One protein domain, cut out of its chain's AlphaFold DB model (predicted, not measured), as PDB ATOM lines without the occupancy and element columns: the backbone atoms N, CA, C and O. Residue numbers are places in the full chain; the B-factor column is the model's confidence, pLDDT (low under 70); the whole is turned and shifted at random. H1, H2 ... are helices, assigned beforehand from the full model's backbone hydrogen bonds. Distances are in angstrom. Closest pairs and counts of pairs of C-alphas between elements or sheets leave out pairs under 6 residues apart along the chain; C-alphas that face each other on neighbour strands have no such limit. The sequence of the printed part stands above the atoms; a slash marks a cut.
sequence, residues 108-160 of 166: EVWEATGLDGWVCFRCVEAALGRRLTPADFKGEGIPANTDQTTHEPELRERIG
ATOM      1  N   GLU A 108       7.022   4.892  19.510       97.44
ATOM      2  CA  GLU A 108       6.186   6.067  19.781       97.44
ATOM      3  C   GLU A 108       6.433   7.207  18.781       97.44
ATOM      4  O   GLU A 108       5.506   7.923  18.391       97.44
ATOM      5  N   VAL A 109       7.684   7.378  18.335       97.88
ATOM      6  CA  VAL A 109       8.037   8.372  17.315       97.88
ATOM      7  C   VAL A 109       7.516   7.930  15.956       97.88
ATOM      8  O   VAL A 109       6.963   8.759  15.233       97.88
ATOM      9  N   TRP A 110       7.659   6.647  15.608       97.69
ATOM     10  CA  TRP A 110       7.132   6.095  14.360       97.69
ATOM     11  C   TRP A 110       5.604   6.195  14.296       97.69
ATOM     12  O   TRP A 110       5.067   6.731  13.325       97.69
ATOM     13  N   GLU A 111       4.904   5.770  15.348       97.62
ATOM     14  CA  GLU A 111       3.444   5.853  15.454       97.62
ATOM     15  C   GLU A 111       2.937   7.291  15.282       97.62
ATOM     16  O   GLU A 111       1.967   7.528  14.557       97.62
ATOM     17  N   ALA A 112       3.631   8.276  15.865       97.75
ATOM     18  CA  ALA A 112       3.275   9.689  15.739       97.75
ATOM     19  C   ALA A 112       3.339  10.224  14.295       97.75
ATOM     20  O   ALA A 112       2.723  11.249  13.996       97.75
ATOM     21  N   THR A 113       4.055   9.554  13.385       97.56
ATOM     22  CA  THR A 113       4.109   9.954  11.970       97.56
ATOM     23  C   THR A 113       2.823   9.631  11.207       97.56
ATOM     24  O   THR A 113       2.530  10.289  10.204       97.56
ATOM     25  N   GLY A 114       2.080   8.601  11.635       96.81
ATOM     26  CA  GLY A 114       0.965   8.023  10.880       96.81
ATOM     27  C   GLY A 114       1.353   7.463   9.503       96.81
ATOM     28  O   GLY A 114       0.493   7.344   8.629       96.81
ATOM     29  N   LEU A 115       2.641   7.190   9.273       96.38
ATOM     30  CA  LEU A 115       3.160   6.608   8.037       96.38
ATOM     31  C   LEU A 115       3.214   5.080   8.145       96.38
ATOM     32  O   LEU A 115       3.149   4.516   9.233       96.38
ATOM     33  N   ASP A 116       3.342   4.421   6.996       93.75
ATOM     34  CA  ASP A 116       3.502   2.972   6.898       93.75
ATOM     35  C   ASP A 116       4.596   2.632   5.871       93.75
ATOM     36  O   ASP A 116       4.874   3.418   4.956       93.75
ATOM     37  N   GLY A 117       5.208   1.463   6.045       91.38
ATOM     38  CA  GLY A 117       6.202   0.885   5.148       91.38
ATOM     39  C   GLY A 117       7.573   1.573   5.139       91.38
ATOM     40  O   GLY A 117       8.041   2.119   6.136       91.38
ATOM     41  N   TRP A 118       8.262   1.495   3.995       92.75
ATOM     42  CA  TRP A 118       9.653   1.939   3.833       92.75
ATOM     43  C   TRP A 118       9.722   3.424   3.459       92.75
ATOM     44  O   TRP A 118       9.476   3.807   2.311       92.75
ATOM     45  N   VAL A 119      10.032   4.289   4.426       96.69
ATOM     46  CA  VAL A 119       9.962   5.748   4.264       96.69
ATOM     47  C   VAL A 119      11.276   6.409   4.667       96.69
ATOM     48  O   VAL A 119      11.856   6.073   5.691       96.69
ATOM     49  N   CYS A 120      11.730   7.408   3.904       97.06
ATOM     50  CA  CYS A 120      12.956   8.133   4.237       97.06
ATOM     51  C   CYS A 120      12.770   9.094   5.420       97.06
ATOM     52  O   CYS A 120      11.695   9.673   5.612       97.06
ATOM     53  N   PHE A 121      13.858   9.357   6.147       97.19
ATOM     54  CA  PHE A 121      13.847  10.221   7.330       97.19
ATOM     55  C   PHE A 121      13.308  11.635   7.043       97.19
ATOM     56  O   PHE A 121      12.613  12.214   7.869       97.19
ATOM     57  N   ARG A 122      13.531  12.181   5.837       97.44
ATOM     58  CA  ARG A 122      13.005  13.501   5.432       97.44
ATOM     59  C   ARG A 122      11.471  13.513   5.363       97.44
ATOM     60  O   ARG A 122      10.830  14.500   5.716       97.44
ATOM     61  N   CYS A 123      10.865  12.410   4.915       98.19
ATOM     62  CA  CYS A 123       9.410  12.253   4.890       98.19
ATOM     63  C   CYS A 123       8.820  12.052   6.289       98.19
ATOM     64  O   CYS A 123       7.699  12.506   6.528       98.19
ATOM     65  N   VAL A 124       9.573  11.405   7.184       98.25
ATOM     66  CA  VAL A 124       9.248  11.315   8.613       98.25
ATOM     67  C   VAL A 124       9.280  12.697   9.260       98.25
ATOM     68  O   VAL A 124       8.291  13.103   9.857       98.25
ATOM     69  N   GLU A 125      10.361  13.463   9.090       98.31
ATOM     70  CA  GLU A 125      10.489  14.820   9.647       98.31
ATOM     71  C   GLU A 125       9.353  15.737   9.176       98.31
ATOM     72  O   GLU A 125       8.759  16.472   9.968       98.31
ATOM     73  N   ALA A 126       8.992  15.646   7.892       98.12
ATOM     74  CA  ALA A 126       7.861  16.379   7.334       98.12
ATOM     75  C   ALA A 126       6.511  15.972   7.956       98.12
ATOM     76  O   ALA A 126       5.636  16.822   8.096       98.12
ATOM     77  N   ALA A 127       6.331  14.697   8.322       98.12
ATOM     78  CA  ALA A 127       5.116  14.219   8.987       98.12
ATOM     79  C   ALA A 127       5.060  14.637  10.464       98.12
ATOM     80  O   ALA A 127       4.012  15.070  10.932       98.12
ATOM     81  N   LEU A 128       6.190  14.579  11.173       98.00
ATOM     82  CA  LEU A 128       6.298  15.026  12.565       98.00
ATOM     83  C   LEU A 128       6.246  16.555  12.706       98.00
ATOM     84  O   LEU A 128       6.003  17.070  13.797       98.00
ATOM     85  N   GLY A 129       6.532  17.292  11.630       98.12
ATOM     86  CA  GLY A 129       6.663  18.749  11.661       98.12
ATOM     87  C   GLY A 129       7.906  19.231  12.417       98.12
ATOM     88  O   GLY A 129       7.976  20.396  12.807       98.12
ATOM     89  N   ARG A 130       8.888  18.350  12.637       98.19
ATOM     90  CA  ARG A 130      10.157  18.668  13.299       98.19
ATOM     91  C   ARG A 130      11.294  17.812  12.764       98.19
ATOM     92  O   ARG A 130      11.083  16.742  12.205       98.19
ATOM     93  N   ARG A 131      12.510  18.285  13.016       98.00
ATOM     94  CA  ARG A 131      13.745  17.546  12.765       98.00
ATOM     95  C   ARG A 131      13.875  16.373  13.749       98.00
ATOM     96  O   ARG A 131      13.520  16.527  14.924       98.00
ATOM     97  N   LEU A 132      14.380  15.237  13.275       98.12
ATOM     98  CA  LEU A 132      14.739  14.099  14.120       98.12
ATOM     99  C   LEU A 132      16.012  14.418  14.917       98.12
ATOM    100  O   LEU A 132      16.851  15.228  14.512       98.12
ATOM    101  N   THR A 133      16.145  13.777  16.063       97.12
ATOM    102  CA  THR A 133      17.262  13.900  16.996       97.12
ATOM    103  C   THR A 133      17.731  12.508  17.404       97.12
ATOM    104  O   THR A 133      16.957  11.564  17.264       97.12
ATOM    105  N   PRO A 134      18.938  12.361  17.975       96.69
ATOM    106  CA  PRO A 134      19.436  11.046  18.377       96.69
ATOM    107  C   PRO A 134      18.493  10.278  19.315       96.69
ATOM    108  O   PRO A 134      18.409   9.060  19.237       96.69
ATOM    109  N   ALA A 135      17.732  10.985  20.157       96.44
ATOM    110  CA  ALA A 135      16.781  10.382  21.093       96.44
ATOM    111  C   ALA A 135      15.538   9.766  20.422       96.44
ATOM    112  O   ALA A 135      14.770   9.085  21.088       96.44
ATOM    113  N   ASP A 136      15.319  10.031  19.133       97.94
ATOM    114  CA  ASP A 136      14.191   9.489  18.372       97.94
ATOM    115  C   ASP A 136      14.481   8.110  17.770       97.94
ATOM    116  O   ASP A 136      13.573   7.467  17.242       97.94
ATOM    117  N   PHE A 137      15.743   7.679  17.790       97.19
ATOM    118  CA  PHE A 137      16.196   6.424  17.208       97.19
ATOM    119  C   PHE A 137      16.313   5.356  18.286       97.19
ATOM    120  O   PHE A 137      16.763   5.642  19.395       97.19
ATOM    121  N   LYS A 138      15.974   4.111  17.930       95.88
ATOM    122  CA  LYS A 138      16.184   2.976  18.835       95.88
ATOM    123  C   LYS A 138      17.656   2.878  19.231       95.88
ATOM    124  O   LYS A 138      18.530   2.959  18.363       95.88
ATOM    125  N   GLY A 139      17.885   2.706  20.532       83.94
ATOM    126  CA  GLY A 139      19.201   2.739  21.172       83.94
ATOM    127  C   GLY A 139      20.133   1.553  20.876       83.94
ATOM    128  O   GLY A 139      20.019   0.856  19.868       83.94
ATOM    129  N   GLU A 140      21.103   1.350  21.775       72.69
ATOM    130  CA  GLU A 140      22.209   0.396  21.610       72.69
ATOM    131  C   GLU A 140      21.738  -1.024  21.244       72.69
ATOM    132  O   GLU A 140      20.804  -1.569  21.830       72.69
ATOM    133  N   GLY A 141      22.430  -1.639  20.281       78.00
ATOM    134  CA  GLY A 141      22.172  -3.011  19.836       78.00
ATOM    135  C   GLY A 141      21.302  -3.141  18.586       78.00
ATOM    136  O   GLY A 141      21.140  -4.258  18.104       78.00
ATOM    137  N   ILE A 142      20.787  -2.038  18.028       91.00
ATOM    138  CA  ILE A 142      20.068  -2.034  16.746       91.00
ATOM    139  C   ILE A 142      21.040  -1.743  15.591       91.00
ATOM    140  O   ILE A 142      21.432  -0.588  15.425       91.00
ATOM    141  N   PRO A 143      21.403  -2.732  14.746       89.94
ATOM    142  CA  PRO A 143      22.403  -2.537  13.687       89.94
ATOM    143  C   PRO A 143      22.031  -1.446  12.673       89.94
ATOM    144  O   PRO A 143      22.901  -0.796  12.101       89.94
ATOM    145  N   ALA A 144      20.731  -1.206  12.483       91.81
ATOM    146  CA  ALA A 144      20.208  -0.167  11.599       91.81
ATOM    147  C   ALA A 144      20.548   1.267  12.042       91.81
ATOM    148  O   ALA A 144      20.421   2.174  11.238       91.81
ATOM    149  N   ASN A 145      20.958   1.496  13.293       94.25
ATOM    150  CA  ASN A 145      21.294   2.829  13.810       94.25
ATOM    151  C   ASN A 145      22.775   2.941  14.217       94.25
ATOM    152  O   ASN A 145      23.139   3.823  14.993       94.25
ATOM    153  N   THR A 146      23.640   2.046  13.732       90.75
ATOM    154  CA  THR A 146      25.081   2.055  14.033       90.75
ATOM    155  C   THR A 146      25.920   2.377  12.798       90.75
ATOM    156  O   THR A 146      25.414   2.513  11.684       90.75
ATOM    157  N   ASP A 147      27.232   2.493  12.994       88.06
ATOM    158  CA  ASP A 147      28.236   2.635  11.935       88.06
ATOM    159  C   ASP A 147      28.413   1.372  11.071       88.06
ATOM    160  O   ASP A 147      29.061   1.430  10.030       88.06
ATOM    161  N   GLN A 148      27.801   0.249  11.463       86.56
ATOM    162  CA  GLN A 148      27.767  -0.984  10.671       86.56
ATOM    163  C   GLN A 148      26.848  -0.870   9.449       86.56
ATOM    164  O   GLN A 148      26.997  -1.636   8.496       86.56
ATOM    165  N   THR A 149      25.912   0.082   9.467       86.19
ATOM    166  CA  THR A 149      25.014   0.373   8.349       86.19
ATOM    167  C   THR A 149      25.456   1.659   7.656       86.19
ATOM    168  O   THR A 149      25.743   2.676   8.289       86.19
ATOM    169  N   THR A 150      25.522   1.626   6.323       87.69
ATOM    170  CA  THR A 150      25.870   2.806   5.528       87.69
ATOM    171  C   THR A 150      24.700   3.786   5.493       87.69
ATOM    172  O   THR A 150      23.645   3.485   4.936       87.69
ATOM    173  N   HIS A 151      24.921   4.984   6.025       91.25
ATOM    174  CA  HIS A 151      23.950   6.076   6.053       91.25
ATOM    175  C   HIS A 151      24.509   7.308   5.344       91.25
ATOM    176  O   HIS A 151      25.700   7.601   5.448       91.25
ATOM    177  N   GLU A 152      23.654   8.086   4.684       91.06
ATOM    178  CA  GLU A 152      24.040   9.419   4.217       91.06
ATOM    179  C   GLU A 152      24.467  10.335   5.380       91.06
ATOM    180  O   GLU A 152      23.909  10.231   6.479       91.06
ATOM    181  N   PRO A 153      25.380  11.302   5.146       93.75
ATOM    182  CA  PRO A 153      25.869  12.207   6.190       93.75
ATOM    183  C   PRO A 153      24.765  12.910   6.992       93.75
ATOM    184  O   PRO A 153      24.886  13.069   8.205       93.75
ATOM    185  N   GLU A 154      23.663  13.295   6.341       94.44
ATOM    186  CA  GLU A 154      22.528  13.935   7.016       94.44
ATOM    187  C   GLU A 154      21.828  12.997   8.006       94.44
ATOM    188  O   GLU A 154      21.460  13.428   9.098       94.44
ATOM    189  N   LEU A 155      21.650  11.722   7.646       94.94
ATOM    190  CA  LEU A 155      21.026  10.732   8.521       94.94
ATOM    191  C   LEU A 155      21.968  10.350   9.668       94.94
ATOM    192  O   LEU A 155      21.518  10.276  10.809       94.94
ATOM    193  N   ARG A 156      23.278  10.225   9.405       95.06
ATOM    194  CA  ARG A 156      24.297  10.033  10.455       95.06
ATOM    195  C   ARG A 156      24.205  11.118  11.524       95.06
ATOM    196  O   ARG A 156      24.160  10.807  12.710       95.06
ATOM    197  N   GLU A 157      24.076  12.378  11.108       95.00
ATOM    198  CA  GLU A 157      23.888  13.510  12.021       95.00
ATOM    199  C   GLU A 157      22.598  13.383  12.856       95.00
ATOM    200  O   GLU A 157      22.599  13.742  14.032       95.00
ATOM    201  N   ARG A 158      21.495  12.875  12.280       95.94
ATOM    202  CA  ARG A 158      20.236  12.654  13.024       95.94
ATOM    203  C   ARG A 158      20.364  11.549  14.063       95.94
ATOM    204  O   ARG A 158      19.874  11.734  15.169       95.94
ATOM    205  N   ILE A 159      21.019  10.447  13.704       95.38
ATOM    206  CA  ILE A 159      21.251   9.301  14.591       95.38
ATOM    207  C   ILE A 159      22.260   9.666  15.694       95.38
ATOM    208  O   ILE A 159      22.192   9.142  16.800       95.38
ATOM    209  N   GLY A 160      23.174  10.603  15.423       93.69
ATOM    210  CA  GLY A 160      24.271  10.963  16.327       93.69
ATOM    211  C   GLY A 160      25.560  10.182  16.055       93.69
ATOM    212  O   GLY A 160      26.410  10.074  16.937       93.69
TER     213      GLY A 160
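AT A GLANCE: This is residues 108 to 160 of the 166 residues of an uncharacterized protein of Gordonia araii NBRC 100433 (UniProt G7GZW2). Little regular structure is here: two short helices, H1 and H2, meet at one end, and a third, H3, sits toward the other end with much of the long looping link of residues 129 to 152. The printed part has 53 residues, with H1, H2 and H3 in that order and no named strand; its class is all helix, with 21 residues in named elements. It is compact, with a radius of gyration of the C-alphas of 10.9 A and spans of 28 by 20 by 20 A.

HOW THE PARTS SIT: H1, residues 108 to 113, touches H2, residues 121 to 128, about perpendicular at 85 degrees; their closest C-alphas, of Thr 113 and Ala 127, are 5.3 A apart. H3, residues 153 to 159, is close to H2 but not clearly touching, the closest C-alphas, of Phe 121 and Leu 155, being 7.3 A apart; they run the same way at a steep tilt of 49 degrees. H1 and H3 are apart. In H2 and H3 every O i to N i+4 pair is within hydrogen-bond range; in H1 it is 1 of 2.

IN THESE COORDINATES: H1 spans 9.0 A from C-alpha 108 at (6.186, 6.067, 19.781), H2 10.4 A, and H3 10.0 A to C-alpha 159 at (21.251, 9.301, 14.591).

THE WHOLE: The C-alphas of Gly 129 and Gln 148, the two farthest apart, are 28.9 A apart. The link H1 to H2 is short, H2 to H3 long. The printed part has no cut, and no printed residue is under pLDDT 70.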